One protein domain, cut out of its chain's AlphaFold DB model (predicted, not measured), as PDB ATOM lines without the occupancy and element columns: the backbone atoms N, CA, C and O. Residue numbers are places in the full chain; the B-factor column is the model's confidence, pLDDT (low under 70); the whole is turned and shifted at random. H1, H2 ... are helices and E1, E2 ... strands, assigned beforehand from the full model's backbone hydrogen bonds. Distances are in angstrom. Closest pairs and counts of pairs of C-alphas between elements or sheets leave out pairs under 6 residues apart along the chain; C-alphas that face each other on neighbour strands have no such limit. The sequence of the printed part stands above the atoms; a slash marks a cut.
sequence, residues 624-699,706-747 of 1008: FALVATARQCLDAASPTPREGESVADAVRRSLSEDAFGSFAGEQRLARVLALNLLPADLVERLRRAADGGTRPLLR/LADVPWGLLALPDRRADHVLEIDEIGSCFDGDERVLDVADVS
ATOM      1  N   PHE A 624     154.736 147.698 137.289       81.12
ATOM      2  CA  PHE A 624     153.440 147.060 137.062       81.12
ATOM      3  C   PHE A 624     152.832 146.507 138.359       81.12
ATOM      4  O   PHE A 624     151.632 146.635 138.581       81.12
ATOM      5  N   ALA A 625     153.662 145.932 139.236       81.00
ATOM      6  CA  ALA A 625     153.222 145.389 140.517       81.00
ATOM      7  C   ALA A 625     152.625 146.470 141.434       81.00
ATOM      8  O   ALA A 625     151.575 146.244 142.025       81.00
ATOM      9  N   LEU A 626     153.235 147.658 141.493       84.81
ATOM     10  CA  LEU A 626     152.747 148.780 142.304       84.81
ATOM     11  C   LEU A 626     151.387 149.280 141.799       84.81
ATOM     12  O   LEU A 626     150.463 149.517 142.578       84.81
ATOM     13  N   VAL A 627     151.237 149.378 140.476       88.00
ATOM     14  CA  VAL A 627     149.964 149.732 139.831       88.00
ATOM     15  C   VAL A 627     148.909 148.656 140.076       88.00
ATOM     16  O   VAL A 627     147.777 148.976 140.435       88.00
ATOM     17  N   ALA A 628     149.268 147.377 139.945       85.75
ATOM     18  CA  ALA A 628     148.373 146.257 140.213       85.75
ATOM     19  C   ALA A 628     147.898 146.245 141.675       85.75
ATOM     20  O   ALA A 628     146.703 146.082 141.918       85.75
ATOM     21  N   THR A 629     148.789 146.495 142.638       87.50
ATOM     22  CA  THR A 629     148.435 146.646 144.056       87.50
ATOM     23  C   THR A 629     147.497 147.832 144.274       87.50
ATOM     24  O   THR A 629     146.464 147.678 144.922       87.50
ATOM     25  N   ALA A 630     147.802 149.000 143.698       90.19
ATOM     26  CA  ALA A 630     146.948 150.183 143.797       90.19
ATOM     27  C   ALA A 630     145.528 149.904 143.270       90.19
ATOM     28  O   ALA A 630     144.546 150.201 143.955       90.19
ATOM     29  N   ARG A 631     145.422 149.267 142.098       91.44
ATOM     30  CA  ARG A 631     144.147 148.850 141.500       91.44
ATOM     31  C   ARG A 631     143.414 147.842 142.366       91.44
ATOM     32  O   ARG A 631     142.247 148.046 142.657       91.44
ATOM     33  N   GLN A 632     144.092 146.803 142.842       91.69
ATOM     34  CA  GLN A 632     143.480 145.781 143.689       91.69
ATOM     35  C   GLN A 632     142.896 146.378 144.977       91.69
ATOM     36  O   GLN A 632     141.777 146.034 145.366       91.69
ATOM     37  N   CYS A 633     143.627 147.282 145.637       91.94
ATOM     38  CA  CYS A 633     143.144 147.976 146.828       91.94
ATOM     39  C   CYS A 633     141.949 148.884 146.511       91.94
ATOM     40  O   CYS A 633     140.973 148.900 147.264       91.94
ATOM     41  N   LEU A 634     141.992 149.600 145.386       91.81
ATOM     42  CA  LEU A 634     140.888 150.447 144.951       91.81
ATOM     43  C   LEU A 634     139.648 149.623 144.578       91.81
ATOM     44  O   LEU A 634     138.562 149.925 145.059       91.81
ATOM     45  N   ASP A 635     139.800 148.532 143.830       91.19
ATOM     46  CA  ASP A 635     138.735 147.592 143.457       91.19
ATOM     47  C   ASP A 635     138.139 146.870 144.677       91.19
ATOM     48  O   ASP A 635     136.989 146.422 144.666       91.19
ATOM     49  N   ALA A 636     138.906 146.722 145.762       91.06
ATOM     50  CA  ALA A 636     138.407 146.234 147.046       91.06
ATOM     51  C   ALA A 636     137.508 147.247 147.757       91.06
ATOM     52  O   ALA A 636     136.478 146.849 148.310       91.06
ATOM     53  N   ALA A 637     137.841 148.534 147.680       92.38
ATOM     54  CA  ALA A 637     137.088 149.609 148.316       92.38
ATOM     55  C   ALA A 637     135.969 150.199 147.437       92.38
ATOM     56  O   ALA A 637     135.036 150.809 147.960       92.38
ATOM     57  N   SER A 638     136.042 150.024 146.116       90.06
ATOM     58  CA  SER A 638     135.148 150.651 145.142       90.06
ATOM     59  C   SER A 638     133.702 150.161 145.295       90.06
ATOM     60  O   SER A 638     133.482 148.952 145.420       90.06
ATOM     61  N   PRO A 639     132.700 151.058 145.231       88.50
ATOM     62  CA  PRO A 639     131.273 150.703 145.206       88.50
ATOM     63  C   PRO A 639     130.823 150.050 143.889       88.50
ATOM     64  O   PRO A 639     129.649 149.708 143.743       88.50
ATOM     65  N   THR A 640     131.729 149.885 142.921       86.38
ATOM     66  CA  THR A 640     131.444 149.238 141.637       86.38
ATOM     67  C   THR A 640     131.300 147.719 141.830       86.38
ATOM     68  O   THR A 640     132.175 147.112 142.460       86.38
ATOM     69  N   PRO A 641     130.215 147.088 141.333       82.88
ATOM     70  CA  PRO A 641     130.019 145.646 141.454       82.88
ATOM     71  C   PRO A 641     131.055 144.840 140.676       82.88
ATOM     72  O   PRO A 641     131.390 145.173 139.540       82.88
ATOM     73  N   ARG A 642     131.522 143.748 141.280       85.56
ATOM     74  CA  ARG A 642     132.326 142.716 140.612       85.56
ATOM     75  C   ARG A 642     131.440 141.767 139.809       85.56
ATOM     76  O   ARG A 642     130.230 141.696 140.022       85.56
ATOM     77  N   GLU A 643     132.049 140.989 138.921       77.44
ATOM     78  CA  GLU A 643     131.331 139.946 138.188       77.44
ATOM     79  C   GLU A 643     130.635 138.976 139.162       77.44
ATOM     80  O   GLU A 643     131.252 138.433 140.080       77.44
ATOM     81  N   GLY A 644     129.319 138.810 138.997       80.75
ATOM     82  CA  GLY A 644     128.479 137.996 139.879       80.75
ATOM     83  C   GLY A 644     128.142 138.617 141.246       80.75
ATOM     84  O   GLY A 644     127.385 138.009 142.004       80.75
ATOM     85  N   GLU A 645     128.649 139.810 141.576       86.31
ATOM     86  CA  GLU A 645     128.331 140.535 142.814       86.31
ATOM     87  C   GLU A 645     127.066 141.390 142.638       86.31
ATOM     88  O   GLU A 645     126.886 142.079 141.634       86.31
ATOM     89  N   SER A 646     126.173 141.386 143.635       83.75
ATOM     90  CA  SER A 646     124.998 142.261 143.603       83.75
ATOM     91  C   SER A 646     125.377 143.717 143.899       83.75
ATOM     92  O   SER A 646     126.275 143.990 144.698       83.75
ATOM     93  N   VAL A 647     124.629 144.680 143.349       82.44
ATOM     94  CA  VAL A 647     124.825 146.117 143.647       82.44
ATOM     95  C   VAL A 647     124.772 146.397 145.155       82.44
ATOM     96  O   VAL A 647     125.546 147.194 145.677       82.44
ATOM     97  N   ALA A 648     123.884 145.716 145.884       83.06
ATOM     98  CA  ALA A 648     123.752 145.905 147.325       83.06
ATOM     99  C   ALA A 648     124.968 145.377 148.106       83.06
ATOM    100  O   ALA A 648     125.336 145.968 149.122       83.06
ATOM    101  N   ASP A 649     125.581 144.279 147.653       89.38
ATOM    102  CA  ASP A 649     126.817 143.746 148.236       89.38
ATOM    103  C   ASP A 649     128.006 144.667 147.961       89.38
ATOM    104  O   ASP A 649     128.736 144.990 148.897       89.38
ATOM    105  N   ALA A 650     128.133 145.180 146.735       89.56
ATOM    106  CA  ALA A 650     129.188 146.122 146.367       89.56
ATOM    107  C   ALA A 650     129.143 147.402 147.223       89.56
ATOM    108  O   ALA A 650     130.159 147.835 147.773       89.56
ATOM    109  N   VAL A 651     127.945 147.961 147.436       89.25
ATOM    110  CA  VAL A 651     127.749 149.112 148.333       89.25
ATOM    111  C   VAL A 651     128.123 148.757 149.776       89.25
ATOM    112  O   VAL A 651     128.872 149.506 150.405       89.25
ATOM    113  N   ARG A 652     127.671 147.609 150.303       90.44
ATOM    114  CA  ARG A 652     128.043 147.152 151.658       90.44
ATOM    115  C   ARG A 652     129.554 146.986 151.821       90.44
ATOM    116  O   ARG A 652     130.090 147.399 152.844       90.44
ATOM    117  N   ARG A 653     130.231 146.414 150.823       93.06
ATOM    118  CA  ARG A 653     131.690 146.249 150.793       93.06
ATOM    119  C   ARG A 653     132.397 147.603 150.832       93.06
ATOM    120  O   ARG A 653     133.276 147.796 151.669       93.06
ATOM    121  N   SER A 654     131.968 148.557 150.004       93.31
ATOM    122  CA  SER A 654     132.565 149.901 149.955       93.31
ATOM    123  C   SER A 654     132.396 150.708 151.248       93.31
ATOM    124  O   SER A 654     133.259 151.510 151.589       93.31
ATOM    125  N   LEU A 655     131.316 150.462 151.997       92.38
ATOM    126  CA  LEU A 655     131.011 151.107 153.279       92.38
ATOM    127  C   LEU A 655     131.477 150.288 154.497       92.38
ATOM    128  O   LEU A 655     131.053 150.562 155.620       92.38
ATOM    129  N   SER A 656     132.329 149.281 154.301       92.88
ATOM    130  CA  SER A 656     132.936 148.522 155.402       92.88
ATOM    131  C   SER A 656     134.050 149.312 156.105       92.88
ATOM    132  O   SER A 656     134.616 150.252 155.543       92.88
ATOM    133  N   GLU A 657     134.391 148.914 157.335       91.00
ATOM    134  CA  GLU A 657     135.439 149.555 158.152       91.00
ATOM    135  C   GLU A 657     136.823 149.563 157.478       91.00
ATOM    136  O   GLU A 657     137.619 150.466 157.734       91.00
ATOM    137  N   ASP A 658     137.105 148.598 156.599       88.81
ATOM    138  CA  ASP A 658     138.376 148.485 155.870       88.81
ATOM    139  C   ASP A 658     138.414 149.276 154.554       88.81
ATOM    140  O   ASP A 658     139.465 149.366 153.922       88.81
ATOM    141  N   ALA A 659     137.287 149.866 154.155       92.31
ATOM    142  CA  ALA A 659     137.128 150.665 152.944       92.31
ATOM    143  C   ALA A 659     136.708 152.104 153.307       92.31
ATOM    144  O   ALA A 659     137.246 152.707 154.234       92.31
ATOM    145  N   PHE A 660     135.727 152.670 152.601       94.56
ATOM    146  CA  PHE A 660     135.227 154.026 152.837       94.56
ATOM    147  C   PHE A 660     134.219 154.121 153.999       94.56
ATOM    148  O   PHE A 660     133.614 155.177 154.201       94.56
ATOM    149  N   GLY A 661     134.010 153.047 154.766       92.19
ATOM    150  CA  GLY A 661     133.146 153.044 155.950       92.19
ATOM    151  C   GLY A 661     133.771 153.691 157.186       92.19
ATOM    152  O   GLY A 661     133.038 154.181 158.043       92.19
ATOM    153  N   SER A 662     135.105 153.753 157.263       94.88
ATOM    154  CA  SER A 662     135.835 154.361 158.382       94.88
ATOM    155  C   SER A 662     136.959 155.274 157.896       94.88
ATOM    156  O   SER A 662     137.537 155.059 156.829       94.88
ATOM    157  N   PHE A 663     137.304 156.288 158.696       95.50
ATOM    158  CA  PHE A 663     138.433 157.171 158.388       95.50
ATOM    159  C   PHE A 663     139.753 156.396 158.292       95.50
ATOM    160  O   PHE A 663     140.568 156.663 157.418       95.50
ATOM    161  N   ALA A 664     139.962 155.406 159.166       93.44
ATOM    162  CA  ALA A 664     141.186 154.613 159.165       93.44
ATOM    163  C   ALA A 664     141.302 153.727 157.912       93.44
ATOM    164  O   ALA A 664     142.396 153.604 157.366       93.44
ATOM    165  N   GLY A 665     140.196 153.125 157.460       93.06
ATOM    166  CA  GLY A 665     140.136 152.334 156.227       93.06
ATOM    167  C   GLY A 665     140.448 153.180 154.995       93.06
ATOM    168  O   GLY A 665     141.362 152.856 154.236       93.06
ATOM    169  N   GLU A 666     139.779 154.325 154.852       95.38
ATOM    170  CA  GLU A 666     140.046 155.239 153.741       95.38
ATOM    171  C   GLU A 666     141.467 155.817 153.789       95.38
ATOM    172  O   GLU A 666     142.150 155.813 152.768       95.38
ATOM    173  N   GLN A 667     141.960 156.248 154.954       95.06
ATOM    174  CA  GLN A 667     143.323 156.767 155.084       95.06
ATOM    175  C   GLN A 667     144.369 155.720 154.673       95.06
ATOM    176  O   GLN A 667     145.363 156.068 154.032       95.06
ATOM    177  N   ARG A 668     144.167 154.436 155.010       93.38
ATOM    178  CA  ARG A 668     145.045 153.354 154.534       93.38
ATOM    179  C   ARG A 668     145.047 153.290 153.007       93.38
ATOM    180  O   ARG A 668     146.126 153.294 152.419       93.38
ATOM    181  N   LEU A 669     143.873 153.315 152.373       94.12
ATOM    182  CA  LEU A 669     143.758 153.326 150.912       94.12
ATOM    183  C   LEU A 669     144.461 154.545 150.293       94.12
ATOM    184  O   LEU A 669     145.277 154.383 149.388       94.12
ATOM    185  N   ALA A 670     144.216 155.750 150.812       96.00
ATOM    186  CA  ALA A 670     144.842 156.987 150.340       96.00
ATOM    187  C   ALA A 670     146.379 156.933 150.383       96.00
ATOM    188  O   ALA A 670     147.049 157.419 149.467       96.00
ATOM    189  N   ARG A 671     146.943 156.325 151.433       95.19
ATOM    190  CA  ARG A 671     148.391 156.140 151.604       95.19
ATOM    191  C   ARG A 671     148.964 155.079 150.668       95.19
ATOM    192  O   ARG A 671     150.010 155.320 150.069       95.19
ATOM    193  N   VAL A 672     148.275 153.943 150.512       92.75
ATOM    194  CA  VAL A 672     148.656 152.889 149.556       92.75
ATOM    195  C   VAL A 672     148.709 153.469 148.147       92.75
ATOM    196  O   VAL A 672     149.740 153.363 147.487       92.75
ATOM    197  N   LEU A 673     147.645 154.140 147.699       93.62
ATOM    198  CA  LEU A 673     147.595 154.734 146.362       93.62
ATOM    199  C   LEU A 673     148.744 155.726 146.146       93.62
ATOM    200  O   LEU A 673     149.441 155.661 145.140       93.62
ATOM    201  N   ALA A 674     149.005 156.603 147.114       93.94
ATOM    202  CA  ALA A 674     150.057 157.602 146.986       93.94
ATOM    203  C   ALA A 674     151.475 157.021 146.904       93.94
ATOM    204  O   ALA A 674     152.250 157.423 146.035       93.94
ATOM    205  N   LEU A 675     151.824 156.068 147.775       90.44
ATOM    206  CA  LEU A 675     153.147 155.436 147.742       90.44
ATOM    207  C   LEU A 675     153.374 154.653 146.446       90.44
ATOM    208  O   LEU A 675     154.500 154.594 145.954       90.44
ATOM    209  N   ASN A 676     152.318 154.096 145.860       89.25
ATOM    210  CA  ASN A 676     152.433 153.377 144.599       89.25
ATOM    211  C   ASN A 676     152.479 154.319 143.380       89.25
ATOM    212  O   ASN A 676     153.126 153.974 142.401       89.25
ATOM    213  N   LEU A 677     151.852 155.506 143.428       91.75
ATOM    214  CA  LEU A 677     151.586 156.311 142.220       91.75
ATOM    215  C   LEU A 677     152.264 157.696 142.149       91.75
ATOM    216  O   LEU A 677     152.330 158.269 141.058       91.75
ATOM    217  N   LEU A 678     152.742 158.265 143.266       91.75
ATOM    218  CA  LEU A 678     153.286 159.636 143.315       91.75
ATOM    219  C   LEU A 678     154.800 159.673 143.599       91.75
ATOM    220  O   LEU A 678     155.203 159.413 144.736       91.75
ATOM    221  N   PRO A 679     155.657 160.041 142.629       90.50
ATOM    222  CA  PRO A 679     157.097 160.189 142.851       90.50
ATOM    223  C   PRO A 679     157.462 161.241 143.905       90.50
ATOM    224  O   PRO A 679     156.739 162.214 144.125       90.50
ATOM    225  N   ALA A 680     158.615 161.056 144.552       88.44
ATOM    226  CA  ALA A 680     159.056 161.913 145.654       88.44
ATOM    227  C   ALA A 680     159.348 163.361 145.223       88.44
ATOM    228  O   ALA A 680     158.993 164.296 145.938       88.44
ATOM    229  N   ASP A 681     159.965 163.548 144.055       91.50
ATOM    230  CA  ASP A 681     160.283 164.863 143.488       91.50
ATOM    231  C   ASP A 681     159.016 165.655 143.137       91.50
ATOM    232  O   ASP A 681     158.948 166.853 143.412       91.50
ATOM    233  N   LEU A 682     157.985 164.981 142.616       93.62
ATOM    234  CA  LEU A 682     156.671 165.579 142.378       93.62
ATOM    235  C   LEU A 682     156.035 166.065 143.690       93.62
ATOM    236  O   LEU A 682     155.583 167.205 143.761       93.62
ATOM    237  N   VAL A 683     156.011 165.227 144.734       93.94
ATOM    238  CA  VAL A 683     155.438 165.588 146.047       93.94
ATOM    239  C   VAL A 683     156.171 166.785 146.654       93.94
ATOM    240  O   VAL A 683     155.542 167.734 147.124       93.94
ATOM    241  N   GLU A 684     157.502 166.773 146.607       92.69
ATOM    242  CA  GLU A 684     158.329 167.868 147.107       92.69
ATOM    243  C   GLU A 684     158.079 169.167 146.325       92.69
ATOM    244  O   GLU A 684     157.932 170.240 146.918       92.69
ATOM    245  N   ARG A 685     157.992 169.089 144.990       93.12
ATOM    246  CA  ARG A 685     157.712 170.247 144.134       93.12
ATOM    247  C   ARG A 685     156.299 170.797 144.356       93.12
ATOM    248  O   ARG A 685     156.154 172.017 144.411       93.12
ATOM    249  N   LEU A 686     155.294 169.942 144.552       93.06
ATOM    250  CA  LEU A 686     153.918 170.354 144.858       93.06
ATOM    251  C   LEU A 686     153.817 171.101 146.193       93.06
ATOM    252  O   LEU A 686     153.191 172.158 146.246       93.06
ATOM    253  N   ARG A 687     154.467 170.599 147.251       92.62
ATOM    254  CA  ARG A 687     154.505 171.283 148.557       92.62
ATOM    255  C   ARG A 687     155.153 172.662 148.454       92.62
ATOM    256  O   ARG A 687     154.551 173.647 148.867       92.62
ATOM    257  N   ARG A 688     156.315 172.756 147.794       92.12
ATOM    258  CA  ARG A 688     156.995 174.044 147.560       92.12
ATOM    259  C   ARG A 688     156.127 175.043 146.797       92.12
ATOM    260  O   ARG A 688     156.150 176.229 147.109       92.12
ATOM    261  N   ALA A 689     155.383 174.581 145.792       90.75
ATOM    262  CA  ALA A 689     154.471 175.435 145.036       90.75
ATOM    263  C   ALA A 689     153.314 175.949 145.915       90.75
ATOM    264  O   ALA A 689     152.902 177.102 145.788       90.75
ATOM    265  N   ALA A 690     152.828 175.125 146.848       90.75
ATOM    266  CA  ALA A 690     151.768 175.491 147.784       90.75
ATOM    267  C   ALA A 690     152.230 176.429 148.923       90.75
ATOM    268  O   ALA A 690     151.423 177.226 149.409       90.75
ATOM    269  N   ASP A 691     153.515 176.405 149.312       87.62
ATOM    270  CA  ASP A 691     154.089 177.248 150.384       87.62
ATOM    271  C   ASP A 691     153.887 178.758 150.147       87.62
ATOM    272  O   ASP A 691     153.821 179.549 151.090       87.62
ATOM    273  N   GLY A 692     153.739 179.175 148.884       72.81
ATOM    274  CA  GLY A 692     153.461 180.561 148.492       72.81
ATOM    275  C   GLY A 692     152.044 181.056 148.817       72.81
ATOM    276  O   GLY A 692     151.701 182.190 148.478       72.81
ATOM    277  N   GLY A 693     151.193 180.226 149.433       77.94
ATOM    278  CA  GLY A 693     149.815 180.558 149.814       77.94
ATOM    279  C   GLY A 693     148.802 180.516 148.662       77.94
ATOM    280  O   GLY A 693     147.603 180.662 148.899       77.94
ATOM    281  N   THR A 694     149.260 180.282 147.428       84.56
ATOM    282  CA  THR A 694     148.410 180.037 146.256       84.56
ATOM    283  C   THR A 694     148.496 178.564 145.883       84.56
ATOM    284  O   THR A 694     149.588 178.047 145.682       84.56
ATOM    285  N   ARG A 695     147.351 177.879 145.788       91.12
ATOM    286  CA  ARG A 695     147.329 176.451 145.444       91.12
ATOM    287  C   ARG A 695     147.644 176.251 143.958       91.12
ATOM    288  O   ARG A 695     146.932 176.833 143.129       91.12
ATOM    289  N   PRO A 696     148.647 175.433 143.597       94.81
ATOM    290  CA  PRO A 696     148.854 175.039 142.212       94.81
ATOM    291  C   PRO A 696     147.649 174.272 141.648       94.81
ATOM    292  O   PRO A 696     146.814 173.736 142.384       94.81
ATOM    293  N   LEU A 697     147.559 174.237 140.318       93.94
ATOM    294  CA  LEU A 697     146.625 173.380 139.589       93.94
ATOM    295  C   LEU A 697     147.347 172.115 139.124       93.94
ATOM    296  O   LEU A 697     148.343 172.201 138.408       93.94
ATOM    297  N   LEU A 698     146.829 170.949 139.492       95.56
ATOM    298  CA  LEU A 698     147.326 169.647 139.072       95.56
ATOM    299  C   LEU A 698     146.411 169.073 137.984       95.56
ATOM    300  O   LEU A 698     145.297 168.644 138.278       95.56
ATOM    301  N   ARG A 699     146.874 169.069 136.729       94.06
ATOM    302  CA  ARG A 699     146.126 168.534 135.581       94.06
ATOM    303  C   ARG A 699     146.673 167.168 135.205       94.06
ATOM    304  O   ARG A 699     147.843 167.053 134.845       94.06
ATOM    305  N   LEU A 706     144.847 153.472 135.544       92.88
ATOM    306  CA  LEU A 706     144.713 154.472 136.611       92.88
ATOM    307  C   LEU A 706     143.484 155.387 136.453       92.88
ATOM    308  O   LEU A 706     143.383 156.406 137.138       92.88
ATOM    309  N   ALA A 707     142.548 155.044 135.564       90.94
ATOM    310  CA  ALA A 707     141.378 155.871 135.261       90.94
ATOM    311  C   ALA A 707     140.462 156.115 136.475       90.94
ATOM    312  O   ALA A 707     139.875 157.191 136.596       90.94
ATOM    313  N   ASP A 708     140.398 155.149 137.397       91.19
ATOM    314  CA  ASP A 708     139.492 155.190 138.549       91.19
ATOM    315  C   ASP A 708     140.106 155.874 139.787       91.19
ATOM    316  O   ASP A 708     139.457 156.003 140.829       91.19
ATOM    317  N   VAL A 709     141.368 156.317 139.700       94.62
ATOM    318  CA  VAL A 709     142.112 156.863 140.840       94.62
ATOM    319  C   VAL A 709     141.522 158.215 141.280       94.62
ATOM    320  O   VAL A 709     141.487 159.165 140.493       94.62
ATOM    321  N   PRO A 710     141.122 158.367 142.559       94.50
ATOM    322  CA  PRO A 710     140.605 159.622 143.091       94.50
ATOM    323  C   PRO A 710     141.772 160.538 143.476       94.50
ATOM    324  O   PRO A 710     142.080 160.708 144.652       94.50
ATOM    325  N   TRP A 711     142.451 161.115 142.482       96.19
ATOM    326  CA  TRP A 711     143.722 161.842 142.633       96.19
ATOM    327  C   TRP A 711     143.763 162.856 143.786       96.19
ATOM    328  O   TRP A 711     144.770 162.955 144.481       96.19
ATOM    329  N   GLY A 712     142.665 163.573 144.034       95.81
ATOM    330  CA  GLY A 712     142.567 164.530 145.137       95.81
ATOM    331  C   GLY A 712     142.626 163.911 146.544       95.81
ATOM    332  O   GLY A 712     143.062 164.571 147.490       95.81
ATOM    333  N   LEU A 713     142.213 162.649 146.689       95.81
ATOM    334  CA  LEU A 713     142.172 161.917 147.959       95.81
ATOM    335  C   LEU A 713     143.514 161.260 148.315       95.81
ATOM    336  O   LEU A 713     143.660 160.758 149.424       95.81
ATOM    337  N   LEU A 714     144.502 161.239 147.417       97.19
ATOM    338  CA  LEU A 714     145.803 160.628 147.704       97.19
ATOM    339  C   LEU A 714     146.508 161.367 148.850       97.19
ATOM    340  O   LEU A 714     146.497 162.600 148.914       97.19
ATOM    341  N   ALA A 715     147.124 160.609 149.758       96.44
ATOM    342  CA  ALA A 715     147.921 161.165 150.849       96.44
ATOM    343  C   ALA A 715     149.294 161.628 150.351       96.44
ATOM    344  O   ALA A 715     149.874 161.007 149.474       96.44
ATOM    345  N   LEU A 716     149.856 162.696 150.909       95.19
ATOM    346  CA  LEU A 716     151.207 163.131 150.558       95.19
ATOM    347  C   LEU A 716     152.221 162.492 151.515       95.19
ATOM    348  O   LEU A 716     152.156 162.757 152.715       95.19
ATOM    349  N   PRO A 717     153.129 161.622 151.032       93.00
ATOM    350  CA  PRO A 717     154.138 161.008 151.885       93.00
ATOM    351  C   PRO A 717     155.181 162.037 152.332       93.00
ATOM    352  O   PRO A 717     155.643 162.866 151.546       93.00
ATOM    353  N   ASP A 718     155.600 161.962 153.593       91.12
ATOM    354  CA  ASP A 718     156.665 162.810 154.151       91.12
ATOM    355  C   ASP A 718     158.053 162.238 153.866       91.12
ATOM    356  O   ASP A 718     159.048 162.958 153.801       91.12
ATOM    357  N   ARG A 719     158.112 160.921 153.666       87.12
ATOM    358  CA  ARG A 719     159.325 160.171 153.347       87.12
ATOM    359  C   ARG A 719     158.986 158.935 152.525       87.12
ATOM    360  O   ARG A 719     157.855 158.462 152.526       87.12
ATOM    361  N   ARG A 720     159.983 158.414 151.815       79.81
ATOM    362  CA  ARG A 720     159.911 157.163 151.049       79.81
ATOM    363  C   ARG A 720     160.761 156.106 151.742       79.81
ATOM    364  O   ARG A 720     161.868 156.415 152.177       79.81
ATOM    365  N   ALA A 721     160.249 154.883 151.819       74.00
ATOM    366  CA  ALA A 721     161.055 153.732 152.200       74.00
ATOM    367  C   ALA A 721     162.014 153.345 151.064       74.00
ATOM    368  O   ALA A 721     161.710 153.535 149.886       74.00
ATOM    369  N   ASP A 722     163.168 152.805 151.437       70.88
ATOM    370  CA  ASP A 722     164.186 152.237 150.546       70.88
ATOM    371  C   ASP A 722     163.928 150.754 150.204       70.88
ATOM    372  O   ASP A 722     164.717 150.128 149.500       70.88
ATOM    373  N   HIS A 723     162.815 150.199 150.690       70.56
ATOM    374  CA  HIS A 723     162.368 148.822 150.498       70.56
ATOM    375  C   HIS A 723     160.845 148.763 150.291       70.56
ATOM    376  O   HIS A 723     160.129 149.737 150.537       70.56
ATOM    377  N   VAL A 724     160.352 147.612 149.828       69.69
ATOM    378  CA  VAL A 724     158.912 147.340 149.690       69.69
ATOM    379  C   VAL A 724     158.296 147.227 151.083       69.69
ATOM    380  O   VAL A 724     158.769 146.433 151.892       69.69
ATOM    381  N   LEU A 725     157.263 148.024 151.347       76.56
ATOM    382  CA  LEU A 725     156.545 148.031 152.619       76.56
ATOM    383  C   LEU A 725     155.368 147.062 152.578       76.56
ATOM    384  O   LEU A 725     154.606 147.056 151.607       76.56
ATOM    385  N   GLU A 726     155.162 146.329 153.668       80.19
ATOM    386  CA  GLU A 726     153.882 145.667 153.913       80.19
ATOM    387  C   GLU A 726     152.793 146.710 154.217       80.19
ATOM    388  O   GLU A 726     153.074 147.825 154.669       80.19
ATOM    389  N   ILE A 727     151.520 146.356 154.002       74.75
ATOM    390  CA  ILE A 727     150.383 147.288 154.166       74.75
ATOM    391  C   ILE A 727     150.370 147.942 155.559       74.75
ATOM    392  O   ILE A 727     150.078 149.134 155.683       74.75
ATOM    393  N   ASP A 728     150.739 147.191 156.597       79.06
ATOM    394  CA  ASP A 728     150.756 147.669 157.983       79.06
ATOM    395  C   ASP A 728     151.923 148.637 158.277       79.06
ATOM    396  O   ASP A 728     151.866 149.416 159.231       79.06
ATOM    397  N   GLU A 729     152.966 148.647 157.444       83.31
ATOM    398  CA  GLU A 729     154.172 149.471 157.612       83.31
ATOM    399  C   GLU A 729     154.073 150.827 156.902       83.31
ATOM    400  O   GLU A 729     154.797 151.769 157.242       83.31
ATOM    401  N   ILE A 730     153.135 150.960 155.958       84.81
ATOM    402  CA  ILE A 730     152.889 152.163 155.146       84.81
ATOM    403  C   ILE A 730     152.753 153.426 156.000       84.81
ATOM    404  O   ILE A 730     153.236 154.492 155.615       84.81
ATOM    405  N   GLY A 731     152.139 153.318 157.183       85.50
ATOM    406  CA  GLY A 731     151.958 154.445 158.101       85.50
ATOM    407  C   GLY A 731     153.268 155.120 158.525       85.50
ATOM    408  O   GLY A 731     153.264 156.314 158.801       85.50
ATOM    409  N   SER A 732     154.397 154.403 158.509       87.56
ATOM    410  CA  SER A 732     155.710 154.955 158.869       87.56
ATOM    411  C   SER A 732     156.199 156.055 157.920       87.56
ATOM    412  O   SER A 732     157.032 156.865 158.323       87.56
ATOM    413  N   CYS A 733     155.671 156.128 156.695       91.12
ATOM    414  CA  CYS A 733     156.033 157.136 155.695       91.12
ATOM    415  C   CYS A 733     155.297 158.479 155.853       91.12
ATOM    416  O   CYS A 733     155.568 159.412 155.096       91.12
ATOM    417  N   PHE A 734     154.383 158.582 156.824       93.75
ATOM    418  CA  PHE A 734     153.512 159.737 157.017       93.75
ATOM    419  C   PHE A 734     153.583 160.223 158.469       93.75
ATOM    420  O   PHE A 734     153.322 159.466 159.402       93.75
ATOM    421  N   ASP A 735     153.883 161.501 158.657       91.69
ATOM    422  CA  ASP A 735     153.792 162.210 159.933       91.69
ATOM    423  C   ASP A 735     152.372 162.760 160.167       91.69
ATOM    424  O   ASP A 735     151.992 163.052 161.303       91.69
ATOM    425  N   GLY A 736     151.563 162.862 159.105       90.62
ATOM    426  CA  GLY A 736     150.200 163.382 159.159       90.62
ATOM    427  C   GLY A 736     149.224 162.766 158.152       90.62
ATOM    428  O   GLY A 736     149.371 161.630 157.688       90.62
ATOM    429  N   ASP A 737     148.173 163.533 157.866       92.56
ATOM    430  CA  ASP A 737     147.072 163.176 156.966       92.56
ATOM    431  C   ASP A 737     146.974 164.114 155.753       92.56
ATOM    432  O   ASP A 737     145.927 164.186 155.118       92.56
ATOM    433  N   GLU A 738     148.030 164.862 155.434       95.06
ATOM    434  CA  GLU A 738     148.024 165.801 154.309       95.06
ATOM    435  C   GLU A 738     147.617 165.090 153.004       95.06
ATOM    436  O   GLU A 738     148.115 164.005 152.692       95.06
ATOM    437  N   ARG A 739     146.660 165.661 152.271       96.12
ATOM    438  CA  ARG A 739     146.139 165.147 150.996       96.12
ATOM    439  C   ARG A 739     146.532 166.054 149.843       96.12
ATOM    440  O   ARG A 739     146.753 167.248 150.033       96.12
ATOM    441  N   VAL A 740     146.498 165.518 148.624       97.06
ATOM    442  CA  VAL A 740     146.632 166.321 147.396       97.06
ATOM    443  C   VAL A 740     145.650 167.501 147.406       97.06
ATOM    444  O   VAL A 740     146.058 168.628 147.137       97.06
ATOM    445  N   LEU A 741     144.390 167.280 147.806       96.00
ATOM    446  CA  LEU A 741     143.374 168.337 147.918       96.00
ATOM    447  C   LEU A 741     143.738 169.475 148.883       96.00
ATOM    448  O   LEU A 741     143.230 170.585 148.705       96.00
ATOM    449  N   ASP A 742     144.570 169.232 149.903       95.31
ATOM    450  CA  ASP A 742     144.966 170.273 150.861       95.31
ATOM    451  C   ASP A 742     145.913 171.296 150.206       95.31
ATOM    452  O   ASP A 742     145.792 172.504 150.464       95.31
ATOM    453  N   VAL A 743     146.791 170.823 149.312       95.50
ATOM    454  CA  VAL A 743     147.872 171.615 148.701       95.50
ATOM    455  C   VAL A 743     147.572 172.075 147.275       95.50
ATOM    456  O   VAL A 743     148.069 173.121 146.875       95.50
ATOM    457  N   ALA A 744     146.746 171.353 146.514       96.19
ATOM    458  CA  ALA A 744     146.472 171.624 145.103       96.19
ATOM    459  C   ALA A 744     144.978 171.503 144.772       96.19
ATOM    460  O   ALA A 744     144.224 170.785 145.432       96.19
ATOM    461  N   ASP A 745     144.552 172.194 143.718       96.00
ATOM    462  CA  ASP A 745     143.302 171.851 143.034       96.00
ATOM    463  C   ASP A 745     143.616 170.855 141.909       96.00
ATOM    464  O   ASP A 745     144.686 170.926 141.304       96.00
ATOM    465  N   VAL A 746     142.693 169.937 141.622       96.00
ATOM    466  CA  VAL A 746     142.927 168.803 140.718       96.00
ATOM    467  C   VAL A 746     141.906 168.795 139.587       96.00
ATOM    468  O   VAL A 746     140.709 168.952 139.821       96.00
ATOM    469  N   SER A 747     142.369 168.566 138.361       95.00
ATOM    470  CA  SER A 747     141.511 168.313 137.204       95.00
ATOM    471  C   SER A 747     142.083 167.194 136.336       95.00
ATOM    472  O   SER A 747     143.282 166.909 136.360       95.00
TER     473      SER A 747
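AT A GLANCE: This is residues 624 to 699 and 706 to 747 of the 1008 residues of an uncharacterized protein of Amycolatopsis sp. WAC 01376 (UniProt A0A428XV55). Two helices, H1 and H3, lie side by side and run opposite ways, with H2 at one end of an elongated body. At the other end sit H4, the short helix H6 and a small two-stranded parallel sheet, E1 and E2, while a long unnamed stretch, residues 706 to 729, passes between H3 and H6 on its way to the short helix H5, which packs on H3. The printed part has 118 residues, with six named helices and two named strands in the order H1 H2 H3 H4 E1 H5 H6 E2; the class is mostly helix. The whole is compact, with a radius of gyration of the C-alphas of 15.0 A and spans of 49 by 31 by 26 A.

HOW THE PARTS SIT: Begin with H1, residues 624 to 637, and H3, residues 663 to 677: they touch, at a shallow tilt of 21 degrees, opposite ways, and their closest C-alphas are those of Leu 626 and Asn 676, 5.1 A apart. H2, residues 647 to 654, touches residues 636 to 637 of H1 alone, at a steep tilt of 65 degrees, opposite ways; the closest C-alphas are those of Ala 637 and Ser 654, 4.8 A apart. H2 and H3 are apart. Look next at H4, residues 680 to 690, and H6, residues 740 to 743: they only just touch, with 3 pairs of C-alphas within 8 A, the closest being those of Ala 690 and Val 743, 5.6 A apart. E1, residues 697 to 699, and E2, residues 745 to 747, are parallel neighbours at 21 degrees; N 698 and O 745 are within hydrogen-bond range at 2.8 A, N 747 and O 698 at 2.9 A. H5, residues 730 to 733, touches residues 668 to 672 of H3 alone; the closest C-alphas are those of Arg 671 and Ile 730, 7.0 A apart. In H1, H2, H3 and H4 every O i to N i+4 pair is within hydrogen-bond range; H5 and H6 are too short for such a pair.

IN THESE COORDINATES: Find C-alpha 624 at (153.440, 147.060, 137.062); from there H1 runs 20.0 A to C-alpha 637. H2 measures 10.7 A. H3 runs 20.9 A from C-alpha 663 at (138.433, 157.171, 158.388), and H4 measures 15.6 A. E2 ends at C-alpha 747, at (141.511, 168.313, 137.204).

THE WHOLE: The C-alphas farthest apart, those of Gly 644 and Gly 692, are 50.1 A apart. Residues 700 to 705 are not printed, and C-alphas 699 and 706 are 14.2 A apart across the cut. Of the links that are printed whole, none is long. The mean pLDDT of the printed part is 89.7, and residue 724 is under 70.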